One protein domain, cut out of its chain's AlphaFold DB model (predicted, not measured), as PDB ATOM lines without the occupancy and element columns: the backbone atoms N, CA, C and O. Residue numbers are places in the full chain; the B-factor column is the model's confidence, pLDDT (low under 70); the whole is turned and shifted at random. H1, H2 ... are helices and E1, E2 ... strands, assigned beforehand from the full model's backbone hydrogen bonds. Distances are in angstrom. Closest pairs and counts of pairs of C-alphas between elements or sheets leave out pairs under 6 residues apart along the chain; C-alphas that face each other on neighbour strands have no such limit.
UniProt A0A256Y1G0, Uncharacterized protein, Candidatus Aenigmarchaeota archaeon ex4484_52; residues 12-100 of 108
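Overview. This is residues 12 to 100 of the 108 residues of an uncharacterized protein of Candidatus Aenigmarchaeota archaeon ex4484_52 (UniProt A0A256Y1G0). One long helix, H1, packs with its last residues, 37 to 48, along a small antiparallel sheet of three strands, while its residues 12 to 32 stick out as a free arm. The tiny helix H2 is on the opposite face of the sheet, and a stretch of 15 residues with no named element, 66 to 80, follows it. The printed part has 89 residues with two named helices and three named strands, along the chain H1 E1 H2 E2 E3; the sheet's order is E1 - E2 - E3 and the class is mixed. The whole is extended, with a radius of gyration of the C-alphas of 19.1 A, and spans 70 by 28 by 19 A, the arm making the length.

Arrangement. Start with H1, residues 12 to 48, where every O i to N i+4 pair is within hydrogen-bond range. It lies over E1, residues 57 to 61, along the strands at 23 degrees on the local plane; the closest C-alphas are those of Cys 44 and Cys 59, 5.5 A apart. Its height over the sheet is 4.3 A, only just above the sheet's level. Look next at E2, residues 81 to 87, antiparallel to E1, with N 58 and O 85 at 2.8 A. E3, residues 93 to 99, forms a hairpin with E2, with N 98 and O 82 at 2.8 A. H2, residues 62 to 65, is apart from H1 and too short for an O i to N i+4 pair; the closest C-alphas of H2 and E2, Thr 62 and Thr 83, are 5.0 A apart.

Along the chain. Find C-alpha 12 at (-20.526, -2.661, -27.970); H1 runs 54.5 A to C-alpha 48. E1 is 13.3 A long, H2 5.3 A, E2 and E3 19.7 A each. E3 ends at C-alpha 99, (-43.078, 12.794, 15.453).

Size, cuts and confidence. The farthest C-alphas, Thr 12 and Gln 90, are 70.7 A apart. The printed part has no cut; the link H2 to E2 is long. pLDDT is under 70 at 24 residues, among them 51 to 55 and 65 to 80.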
ATOM      1  N   THR A  12     -19.212  -3.320 -27.925       88.06
ATOM      2  CA  THR A  12     -20.526  -2.661 -27.970       88.06
ATOM      3  C   THR A  12     -21.528  -3.258 -26.977       88.06
ATOM      4  O   THR A  12     -22.283  -2.518 -26.356       88.06
ATOM      5  N   LEU A  13     -21.507  -4.582 -26.774       87.19
ATOM      6  CA  LEU A  13     -22.373  -5.263 -25.807       87.19
ATOM      7  C   LEU A  13     -22.003  -4.881 -24.367       87.19
ATOM      8  O   LEU A  13     -22.885  -4.661 -23.546       87.19
ATOM      9  N   ILE A  14     -20.703  -4.748 -24.076       88.62
ATOM     10  CA  ILE A  14     -20.213  -4.340 -22.750       88.62
ATOM     11  C   ILE A  14     -20.686  -2.920 -22.422       88.62
ATOM     12  O   ILE A  14     -21.211  -2.691 -21.335       88.62
ATOM     13  N   VAL A  15     -20.562  -1.981 -23.366       90.81
ATOM     14  CA  VAL A  15     -21.022  -0.593 -23.175       90.81
ATOM     15  C   VAL A  15     -22.529  -0.544 -22.899       90.81
ATOM     16  O   VAL A  15     -22.960   0.148 -21.979       90.81
ATOM     17  N   LEU A  16     -23.325  -1.333 -23.627       91.19
ATOM     18  CA  LEU A  16     -24.775  -1.432 -23.427       91.19
ATOM     19  C   LEU A  16     -25.145  -1.933 -22.022       91.19
ATOM     20  O   LEU A  16     -26.028  -1.366 -21.381       91.19
ATOM     21  N   ILE A  17     -24.436  -2.950 -21.519       91.94
ATOM     22  CA  ILE A  17     -24.642  -3.484 -20.164       91.94
ATOM     23  C   ILE A  17     -24.322  -2.420 -19.106       91.94
ATOM     24  O   ILE A  17     -25.094  -2.240 -18.167       91.94
ATOM     25  N   VAL A  18     -23.218  -1.685 -19.264       93.25
ATOM     26  CA  VAL A  18     -22.825  -0.631 -18.313       93.25
ATOM     27  C   VAL A  18     -23.873   0.481 -18.264       93.25
ATOM     28  O   VAL A  18     -24.291   0.874 -17.176       93.25
ATOM     29  N   VAL A  19     -24.358   0.940 -19.421       93.00
ATOM     30  CA  VAL A  19     -25.424   1.953 -19.494       93.00
ATOM     31  C   VAL A  19     -26.697   1.454 -18.807       93.00
ATOM     32  O   VAL A  19     -27.285   2.174 -18.001       93.00
ATOM     33  N   PHE A  20     -27.093   0.202 -19.049       94.06
ATOM     34  CA  PHE A  20     -28.279  -0.389 -18.430       94.06
ATOM     35  C   PHE A  20     -28.178  -0.459 -16.897       94.06
ATOM     36  O   PHE A  20     -29.130  -0.116 -16.196       94.06
ATOM     37  N   ILE A  21     -27.009  -0.820 -16.356       94.00
ATOM     38  CA  ILE A  21     -26.770  -0.844 -14.905       94.00
ATOM     39  C   ILE A  21     -26.918   0.559 -14.298       94.00
ATOM     40  O   ILE A  21     -27.544   0.709 -13.247       94.00
ATOM     41  N   VAL A  22     -26.403   1.598 -14.964       92.12
ATOM     42  CA  VAL A  22     -26.544   2.989 -14.500       92.12
ATOM     43  C   VAL A  22     -28.018   3.407 -14.443       92.12
ATOM     44  O   VAL A  22     -28.435   4.022 -13.459       92.12
ATOM     45  N   PHE A  23     -28.823   3.021 -15.439       92.06
ATOM     46  CA  PHE A  23     -30.270   3.262 -15.440       92.06
ATOM     47  C   PHE A  23     -31.000   2.542 -14.299       92.06
ATOM     48  O   PHE A  23     -31.883   3.125 -13.671       92.06
ATOM     49  N   ILE A  24     -30.626   1.298 -13.986       91.88
ATOM     50  CA  ILE A  24     -31.227   0.566 -12.860       91.88
ATOM     51  C   ILE A  24     -30.915   1.265 -11.533       91.88
ATOM     52  O   ILE A  24     -31.813   1.455 -10.713       91.88
ATOM     53  N   ILE A  25     -29.663   1.672 -11.311       91.88
ATOM     54  CA  ILE A  25     -29.245   2.308 -10.053       91.88
ATOM     55  C   ILE A  25     -29.960   3.651  -9.853       91.88
ATOM     56  O   ILE A  25     -30.438   3.937  -8.750       91.88
ATOM     57  N   SER A  26     -30.054   4.475 -10.901       87.69
ATOM     58  CA  SER A  26     -30.757   5.760 -10.832       87.69
ATOM     59  C   SER A  26     -32.258   5.569 -10.595       87.69
ATOM     60  O   SER A  26     -32.820   6.208  -9.703       87.69
ATOM     61  N   GLY A  27     -32.885   4.621 -11.300       87.00
ATOM     62  CA  GLY A  27     -34.284   4.251 -11.092       87.00
ATOM     63  C   GLY A  27     -34.563   3.756  -9.670       87.00
ATOM     64  O   GLY A  27     -35.541   4.175  -9.051       87.00
ATOM     65  N   TYR A  28     -33.674   2.932  -9.107       88.81
ATOM     66  CA  TYR A  28     -33.824   2.399  -7.752       88.81
ATOM     67  C   TYR A  28     -33.781   3.492  -6.673       88.81
ATOM     68  O   TYR A  28     -34.575   3.453  -5.730       88.81
ATOM     69  N   LYS A  29     -32.904   4.499  -6.814       82.56
ATOM     70  CA  LYS A  29     -32.860   5.645  -5.884       82.56
ATOM     71  C   LYS A  29     -34.190   6.401  -5.857       82.56
ATOM     72  O   LYS A  29     -34.739   6.623  -4.779       82.56
ATOM     73  N   ILE A  30     -34.729   6.722  -7.034       80.06
ATOM     74  CA  ILE A  30     -36.013   7.426  -7.178       80.06
ATOM     75  C   ILE A  30     -37.162   6.577  -6.613       80.06
ATOM     76  O   ILE A  30     -38.048   7.088  -5.926       80.06
ATOM     77  N   TYR A  31     -37.142   5.269  -6.874       81.38
ATOM     78  CA  TYR A  31     -38.151   4.342  -6.369       81.38
ATOM     79  C   TYR A  31     -38.164   4.277  -4.834       81.38
ATOM     80  O   TYR A  31     -39.229   4.351  -4.219       81.38
ATOM     81  N   LYS A  32     -36.985   4.196  -4.204       76.62
ATOM     82  CA  LYS A  32     -36.855   4.143  -2.743       76.62
ATOM     83  C   LYS A  32     -37.374   5.418  -2.066       76.62
ATOM     84  O   LYS A  32     -38.078   5.314  -1.065       76.62
ATOM     85  N   GLU A  33     -37.083   6.596  -2.623       71.44
ATOM     86  CA  GLU A  33     -37.586   7.879  -2.099       71.44
ATOM     87  C   GLU A  33     -39.123   7.936  -2.154       71.44
ATOM     88  O   GLU A  33     -39.773   8.268  -1.160       71.44
ATOM     89  N   LYS A  34     -39.729   7.509  -3.273       74.44
ATOM     90  CA  LYS A  34     -41.196   7.424  -3.394       74.44
ATOM     91  C   LYS A  34     -41.819   6.474  -2.372       74.44
ATOM     92  O   LYS A  34     -42.874   6.790  -1.822       74.44
ATOM     93  N   GLN A  35     -41.192   5.329  -2.102       78.06
ATOM     94  CA  GLN A  35     -41.701   4.395  -1.097       78.06
ATOM     95  C   GLN A  35     -41.712   4.996   0.310       78.06
ATOM     96  O   GLN A  35     -42.722   4.879   0.996       78.06
ATOM     97  N   GLN A  36     -40.635   5.669   0.720       72.62
ATOM     98  CA  GLN A  36     -40.558   6.287   2.049       72.62
ATOM     99  C   GLN A  36     -41.630   7.362   2.242       72.62
ATOM    100  O   GLN A  36     -42.261   7.431   3.296       72.62
ATOM    101  N   ILE A  37     -41.885   8.161   1.203       74.00
ATOM    102  CA  ILE A  37     -42.955   9.161   1.205       74.00
ATOM    103  C   ILE A  37     -44.323   8.485   1.364       74.00
ATOM    104  O   ILE A  37     -45.107   8.884   2.222       74.00
ATOM    105  N   ASN A  38     -44.604   7.442   0.580       76.44
ATOM    106  CA  ASN A  38     -45.880   6.728   0.647       76.44
ATOM    107  C   ASN A  38     -46.101   6.044   2.004       76.44
ATOM    108  O   ASN A  38     -47.213   6.071   2.531       76.44
ATOM    109  N   GLU A  39     -45.053   5.461   2.587       78.44
ATOM    110  CA  GLU A  39     -45.109   4.877   3.928       78.44
ATOM    111  C   GLU A  39     -45.419   5.948   4.982       78.44
ATOM    112  O   GLU A  39     -46.234   5.719   5.876       78.44
ATOM    113  N   LEU A  40     -44.839   7.144   4.846       74.31
ATOM    114  CA  LEU A  40     -45.117   8.258   5.744       74.31
ATOM    115  C   LEU A  40     -46.566   8.739   5.639       74.31
ATOM    116  O   LEU A  40     -47.229   8.912   6.659       74.31
ATOM    117  N   TYR A  41     -47.085   8.884   4.417       77.94
ATOM    118  CA  TYR A  41     -48.500   9.188   4.196       77.94
ATOM    119  C   TYR A  41     -49.414   8.146   4.836       77.94
ATOM    120  O   TYR A  41     -50.428   8.508   5.430       77.94
ATOM    121  N   LYS A  42     -49.059   6.860   4.737       80.81
ATOM    122  CA  LYS A  42     -49.831   5.785   5.358       80.81
ATOM    123  C   LYS A  42     -49.850   5.922   6.881       80.81
ATOM    124  O   LYS A  42     -50.931   5.899   7.455       80.81
ATOM    125  N   LYS A  43     -48.699   6.161   7.515       79.44
ATOM    126  CA  LYS A  43     -48.615   6.372   8.972       79.44
ATOM    127  C   LYS A  43     -49.375   7.620   9.431       79.44
ATOM    128  O   LYS A  43     -50.061   7.565  10.442       79.44
ATOM    129  N   CYS A  44     -49.331   8.721   8.672       79.44
ATOM    130  CA  CYS A  44     -50.150   9.898   8.989       79.44
ATOM    131  C   CYS A  44     -51.653   9.593   8.905       79.44
ATOM    132  O   CYS A  44     -52.418  10.074   9.736       79.44
ATOM    133  N   ARG A  45     -52.087   8.778   7.933       82.06
ATOM    134  CA  ARG A  45     -53.489   8.339   7.839       82.06
ATOM    135  C   ARG A  45     -53.886   7.378   8.954       82.06
ATOM    136  O   ARG A  45     -55.025   7.425   9.394       82.06
ATOM    137  N   GLU A  46     -52.978   6.513   9.395       81.06
ATOM    138  CA  GLU A  46     -53.216   5.638  10.549       81.06
ATOM    139  C   GLU A  46     -53.483   6.467  11.810       81.06
ATOM    140  O   GLU A  46     -54.443   6.183  12.511       81.06
ATOM    141  N   ILE A  47     -52.722   7.547  12.030       77.25
ATOM    142  CA  ILE A  47     -52.971   8.497  13.127       77.25
ATOM    143  C   ILE A  47     -54.311   9.222  12.946       77.25
ATOM    144  O   ILE A  47     -55.060   9.373  13.903       77.25
ATOM    145  N   GLN A  48     -54.624   9.671  11.726       78.75
ATOM    146  CA  GLN A  48     -55.890  10.351  11.435       78.75
ATOM    147  C   GLN A  48     -57.114   9.481  11.752       78.75
ATOM    148  O   GLN A  48     -58.129   9.997  12.205       78.75
ATOM    149  N   ASN A  49     -57.021   8.181  11.480       77.19
ATOM    150  CA  ASN A  49     -58.114   7.230  11.659       77.19
ATOM    151  C   ASN A  49     -58.074   6.526  13.027       77.19
ATOM    152  O   ASN A  49     -58.773   5.526  13.203       77.19
ATOM    153  N   ASP A  50     -57.236   6.976  13.967       76.12
ATOM    154  CA  ASP A  50     -57.177   6.376  15.297       76.12
ATOM    155  C   ASP A  50     -58.516   6.625  16.019       76.12
ATOM    156  O   ASP A  50     -58.942   7.777  16.126       76.12
ATOM    157  N   PRO A  51     -59.202   5.583  16.523       67.19
ATOM    158  CA  PRO A  51     -60.501   5.732  17.183       67.19
ATOM    159  C   PRO A  51     -60.446   6.580  18.464       67.19
ATOM    160  O   PRO A  51     -61.492   6.972  18.976       67.19
ATOM    161  N   ASN A  52     -59.251   6.873  18.990       67.31
ATOM    162  CA  ASN A  52     -59.065   7.771  20.127       67.31
ATOM    163  C   ASN A  52     -59.049   9.260  19.732       67.31
ATOM    164  O   ASN A  52     -59.063  10.120  20.615       67.31
ATOM    165  N   LEU A  53     -59.017   9.595  18.435       65.12
ATOM    166  CA  LEU A  53     -59.174  10.975  17.984       65.12
ATOM    167  C   LEU A  53     -60.646  11.386  18.116       65.12
ATOM    168  O   LEU A  53     -61.493  11.042  17.300       65.12
ATOM    169  N   MET A  54     -60.942  12.164  19.157       61.88
ATOM    170  CA  MET A  54     -62.292  12.671  19.436       61.88
ATOM    171  C   MET A  54     -62.738  13.804  18.490       61.88
ATOM    172  O   MET A  54     -63.858  14.292  18.613       61.88
ATOM    173  N   LEU A  55     -61.868  14.259  17.582       68.38
ATOM    174  CA  LEU A  55     -62.077  15.421  16.716       68.38
ATOM    175  C   LEU A  55     -61.803  15.062  15.254       68.38
ATOM    176  O   LEU A  55     -60.929  14.243  14.965       68.38
ATOM    177  N   GLU A  56     -62.503  15.722  14.326       75.69
ATOM    178  CA  GLU A  56     -62.215  15.604  12.897       75.69
ATOM    179  C   GLU A  56     -60.861  16.253  12.590       75.69
ATOM    180  O   GLU A  56     -60.719  17.477  12.506       75.69
ATOM    181  N   CYS A  57     -59.838  15.412  12.446       78.94
ATOM    182  CA  CYS A  57     -58.483  15.841  12.140       78.94
ATOM    183  C   CYS A  57     -58.077  15.440  10.722       78.94
ATOM    184  O   CYS A  57     -58.429  14.372  10.225       78.94
ATOM    185  N   LYS A  58     -57.259  16.271  10.077       82.56
ATOM    186  CA  LYS A  58     -56.576  15.958   8.821       82.56
ATOM    187  C   LYS A  58     -55.075  15.926   9.067       82.56
ATOM    188  O   LYS A  58     -54.480  16.962   9.360       82.56
ATOM    189  N   CYS A  59     -54.467  14.751   8.921       81.81
ATOM    190  CA  CYS A  59     -53.034  14.561   9.131       81.81
ATOM    191  C   CYS A  59     -52.309  14.349   7.802       81.81
ATOM    192  O   CYS A  59     -52.643  13.455   7.023       81.81
ATOM    193  N   ILE A  60     -51.281  15.156   7.546       82.38
ATOM    194  CA  ILE A  60     -50.426  15.049   6.361       82.38
ATOM    195  C   ILE A  60     -48.949  15.161   6.750       82.38
ATOM    196  O   ILE A  60     -48.631  15.719   7.798       82.38
ATOM    197  N   PRO A  61     -48.017  14.656   5.926       80.69
ATOM    198  CA  PRO A  61     -46.595  14.851   6.172       80.69
ATOM    199  C   PRO A  61     -46.240  16.339   6.261       80.69
ATOM    200  O   PRO A  61     -46.682  17.134   5.431       80.69
ATOM    201  N   THR A  62     -45.400  16.716   7.224       76.00
ATOM    202  CA  THR A  62     -45.079  18.130   7.506       76.00
ATOM    203  C   THR A  62     -44.486  18.873   6.303       76.00
ATOM    204  O   THR A  62     -44.833  20.029   6.053       76.00
ATOM    205  N   PHE A  63     -43.681  18.201   5.469       72.69
ATOM    206  CA  PHE A  63     -43.143  18.794   4.233       72.69
ATOM    207  C   PHE A  63     -44.224  19.163   3.203       72.69
ATOM    208  O   PHE A  63     -43.970  19.978   2.319       72.69
ATOM    209  N   ALA A  64     -45.409  18.544   3.269       70.56
ATOM    210  CA  ALA A  64     -46.522  18.840   2.372       70.56
ATOM    211  C   ALA A  64     -47.309  20.076   2.833       70.56
ATOM    212  O   ALA A  64     -47.960  20.719   2.013       70.56
ATOM    213  N   PHE A  65     -47.237  20.415   4.125       68.50
ATOM    214  CA  PHE A  65     -47.923  21.569   4.704       68.50
ATOM    215  C   PHE A  65     -47.090  22.856   4.608       68.50
ATOM    216  O   PHE A  65     -47.627  23.915   4.292       68.50
ATOM    217  N   ASN A  66     -45.774  22.777   4.826       59.91
ATOM    218  CA  ASN A  66     -44.910  23.955   4.882       59.91
ATOM    219  C   ASN A  66     -43.830  23.936   3.780       59.91
ATOM    220  O   ASN A  66     -42.881  23.150   3.825       59.91
ATOM    221  N   LYS A  67     -43.948  24.850   2.801       52.84
ATOM    222  CA  LYS A  67     -42.990  25.014   1.686       52.84
ATOM    223  C   LYS A  67     -41.588  25.428   2.144       52.84
ATOM    224  O   LYS A  67     -40.630  25.200   1.413       52.84
ATOM    225  N   THR A  68     -41.439  25.981   3.346       45.88
ATOM    226  CA  THR A  68     -40.135  26.370   3.909       45.88
ATOM    227  C   THR A  68     -39.263  25.149   4.231       45.88
ATOM    228  O   THR A  68     -38.043  25.237   4.200       45.88
ATOM    229  N   TYR A  69     -39.864  23.969   4.429       44.50
ATOM    230  CA  TYR A  69     -39.138  22.699   4.546       44.50
ATOM    231  C   TYR A  69     -38.890  22.019   3.186       44.50
ATOM    232  O   TYR A  69     -38.220  20.992   3.120       44.50
ATOM    233  N   ALA A  70     -39.401  22.581   2.084       45.03
ATOM    234  CA  ALA A  70     -39.174  22.066   0.735       45.03
ATOM    235  C   ALA A  70     -37.850  22.561   0.118       45.03
ATOM    236  O   ALA A  70     -37.418  22.027  -0.906       45.03
ATOM    237  N   SER A  71     -37.171  23.541   0.734       40.91
ATOM    238  CA  SER A  71     -35.863  24.016   0.280       40.91
ATOM    239  C   SER A  71     -34.746  23.080   0.754       40.91
ATOM    240  O   SER A  71     -34.171  23.265   1.821       40.91
ATOM    241  N   GLY A  72     -34.458  22.056  -0.052       42.72
ATOM    242  CA  GLY A  72     -33.132  21.439  -0.223       42.72
ATOM    243  C   GLY A  72     -32.520  20.615   0.920       42.72
ATOM    244  O   GLY A  72     -31.915  19.589   0.641       42.72
ATOM    245  N   THR A  73     -32.683  20.997   2.186       41.31
ATOM    246  CA  THR A  73     -31.855  20.484   3.300       41.31
ATOM    247  C   THR A  73     -32.601  19.512   4.220       41.31
ATOM    248  O   THR A  73     -32.012  18.844   5.065       41.31
ATOM    249  N   VAL A  74     -33.919  19.413   4.056       43.00
ATOM    250  CA  VAL A  74     -34.804  18.660   4.955       43.00
ATOM    251  C   VAL A  74     -35.028  17.221   4.477       43.00
ATOM    252  O   VAL A  74     -35.241  16.326   5.294       43.00
ATOM    253  N   LYS A  75     -34.864  16.963   3.172       45.53
ATOM    254  CA  LYS A  75     -35.010  15.628   2.568       45.53
ATOM    255  C   LYS A  75     -34.083  14.561   3.165       45.53
ATOM    256  O   LYS A  75     -34.415  13.384   3.090       45.53
ATOM    257  N   GLU A  76     -32.966  14.950   3.779       43.50
ATOM    258  CA  GLU A  76     -31.992  14.002   4.337       43.50
ATOM    259  C   GLU A  76     -32.034  13.851   5.868       43.50
ATOM    260  O   GLU A  76     -31.401  12.935   6.390       43.50
ATOM    261  N   LYS A  77     -32.770  14.694   6.616       40.41
ATOM    262  CA  LYS A  77     -32.707  14.678   8.097       40.41
ATOM    263  C   LYS A  77     -34.018  14.849   8.862       40.41
ATOM    264  O   LYS A  77     -33.995  14.684  10.084       40.41
ATOM    265  N   THR A  78     -35.161  15.137   8.235       46.81
ATOM    266  CA  THR A  78     -36.404  15.152   9.020       46.81
ATOM    267  C   THR A  78     -36.789  13.747   9.423       46.81
ATOM    268  O   THR A  78     -37.125  12.898   8.601       46.81
ATOM    269  N   SER A  79     -36.785  13.541  10.735       53.47
ATOM    270  CA  SER A  79     -37.573  12.489  11.368       53.47
ATOM    271  C   SER A  79     -38.995  12.507  10.780       53.47
ATOM    272  O   SER A  79     -39.460  13.583  10.406       53.47
ATOM    273  N   PRO A  80     -39.687  11.371  10.641       67.12
ATOM    274  CA  PRO A  80     -40.966  11.357   9.950       67.12
ATOM    275  C   PRO A  80     -42.012  12.114  10.781       67.12
ATOM    276  O   PRO A  80     -42.548  11.572  11.734       67.12
ATOM    277  N   PHE A  81     -42.260  13.389  10.483       72.56
ATOM    278  CA  PHE A  81     -43.270  14.196  11.171       72.56
ATOM    279  C   PHE A  81     -44.567  14.228  10.353       72.56
ATOM    280  O   PHE A  81     -44.538  14.367   9.124       72.56
ATOM    281  N   CYS A  82     -45.700  14.101  11.041       79.38
ATOM    282  CA  CYS A  82     -47.024  14.409  10.509       79.38
ATOM    283  C   CYS A  82     -47.533  15.681  11.171       79.38
ATOM    284  O   CYS A  82     -47.543  15.778  12.394       79.38
ATOM    285  N   THR A  83     -48.017  16.621  10.375       82.94
ATOM    286  CA  THR A  83     -48.775  17.768  10.864       82.94
ATOM    287  C   THR A  83     -50.254  17.414  10.793       82.94
ATOM    288  O   THR A  83     -50.758  17.045   9.728       82.94
ATOM    289  N   CYS A  84     -50.939  17.498  11.928       81.00
ATOM    290  CA  CYS A  84     -52.370  17.265  12.047       81.00
ATOM    291  C   CYS A  84     -53.084  18.588  12.316       81.00
ATOM    292  O   CYS A  84     -52.633  19.398  13.125       81.00
ATOM    293  N   ILE A  85     -54.193  18.795  11.615       84.19
ATOM    294  CA  ILE A  85     -55.064  19.959  11.762       84.19
ATOM    295  C   ILE A  85     -56.414  19.429  12.215       84.19
ATOM    296  O   ILE A  85     -57.044  18.690  11.462       84.19
ATOM    297  N   CYS A  86     -56.832  19.778  13.424       83.75
ATOM    298  CA  CYS A  86     -58.116  19.367  13.982       83.75
ATOM    299  C   CYS A  86     -59.058  20.561  14.075       83.75
ATOM    300  O   CYS A  86     -58.645  21.647  14.500       83.75
ATOM    301  N   ASP A  87     -60.317  20.351  13.700       79.50
ATOM    302  CA  ASP A  87     -61.384  21.309  13.971       79.50
ATOM    303  C   ASP A  87     -61.860  21.124  15.417       79.50
ATOM    304  O   ASP A  87     -62.313  20.046  15.799       79.50
ATOM    305  N   ILE A  88     -61.703  22.164  16.238       80.00
ATOM    306  CA  ILE A  88     -62.141  22.177  17.644       80.00
ATOM    307  C   ILE A  88     -63.478  22.919  17.821       80.00
ATOM    308  O   ILE A  88     -63.893  23.194  18.946       80.00
ATOM    309  N   GLY A  89     -64.162  23.245  16.720       69.25
ATOM    310  CA  GLY A  89     -65.396  24.020  16.700       69.25
ATOM    311  C   GLY A  89     -65.161  25.535  16.746       69.25
ATOM    312  O   GLY A  89     -64.058  26.031  16.977       69.25
ATOM    313  N   GLN A  90     -66.233  26.301  16.515       74.19
ATOM    314  CA  GLN A  90     -66.230  27.777  16.518       74.19
ATOM    315  C   GLN A  90     -65.264  28.423  15.500       74.19
ATOM    316  O   GLN A  90     -64.698  29.482  15.776       74.19
ATOM    317  N   ASN A  91     -65.064  27.801  14.330       66.94
ATOM    318  CA  ASN A  91     -64.089  28.225  13.309       66.94
ATOM    319  C   ASN A  91     -62.634  28.278  13.812       66.94
ATOM    320  O   ASN A  91     -61.799  28.970  13.226       66.94
ATOM    321  N   LYS A  92     -62.307  27.569  14.899       73.75
ATOM    322  CA  LYS A  92     -60.940  27.493  15.417       73.75
ATOM    323  C   LYS A  92     -60.317  26.170  15.000       73.75
ATOM    324  O   LYS A  92     -60.854  25.101  15.260       73.75
ATOM    325  N   GLN A  93     -59.154  26.260  14.367       79.12
ATOM    326  CA  GLN A  93     -58.342  25.104  14.010       79.12
ATOM    327  C   GLN A  93     -57.167  25.002  14.973       79.12
ATOM    328  O   GLN A  93     -56.509  26.003  15.268       79.12
ATOM    329  N   HIS A  94     -56.891  23.790  15.443       79.00
ATOM    330  CA  HIS A  94     -55.691  23.500  16.212       79.00
ATOM    331  C   HIS A  94     -54.723  22.681  15.361       79.00
ATOM    332  O   HIS A  94     -55.097  21.654  14.796       79.00
ATOM    333  N   ILE A  95     -53.484  23.158  15.256       80.12
ATOM    334  CA  ILE A  95     -52.428  22.527  14.464       80.12
ATOM    335  C   ILE A  95     -51.368  22.007  15.425       80.12
ATOM    336  O   ILE A  95     -50.853  22.767  16.243       80.12
ATOM    337  N   PHE A  96     -51.012  20.734  15.298       79.25
ATOM    338  CA  PHE A  96     -49.909  20.142  16.045       79.25
ATOM    339  C   PHE A  96     -49.088  19.205  15.166       79.25
ATOM    340  O   PHE A  96     -49.564  18.658  14.168       79.25
ATOM    341  N   GLU A  97     -47.825  19.032  15.540       76.56
ATOM    342  CA  GLU A  97     -46.872  18.194  14.824       76.56
ATOM    343  C   GLU A  97     -46.541  16.957  15.654       76.56
ATOM    344  O   GLU A  97     -46.124  17.042  16.808       76.56
ATOM    345  N   ILE A  98     -46.719  15.788  15.051       74.31
ATOM    346  CA  ILE A  98     -46.460  14.495  15.668       74.31
ATOM    347  C   ILE A  98     -45.205  13.920  15.042       74.31
ATOM    348  O   ILE A  98     -45.125  13.726  13.827       74.31
ATOM    349  N   ARG A  99     -44.232  13.577  15.882       73.12
ATOM    350  CA  ARG A  99     -43.078  12.794  15.453       73.12
ATOM    351  C   ARG A  99     -43.470  11.324  15.370       73.12
ATOM    352  O   ARG A  99     -43.697  10.684  16.391       73.12
ATOM    353  N   ILE A 100     -43.470  10.756  14.173       68.44
ATOM    354  CA  ILE A 100     -43.528   9.310  14.000       68.44
ATOM    355  C   ILE A 100     -42.147   8.765  14.353       68.44
ATOM    356  O   ILE A 100     -41.162   8.977  13.644       68.44
TER     357      ILE A 100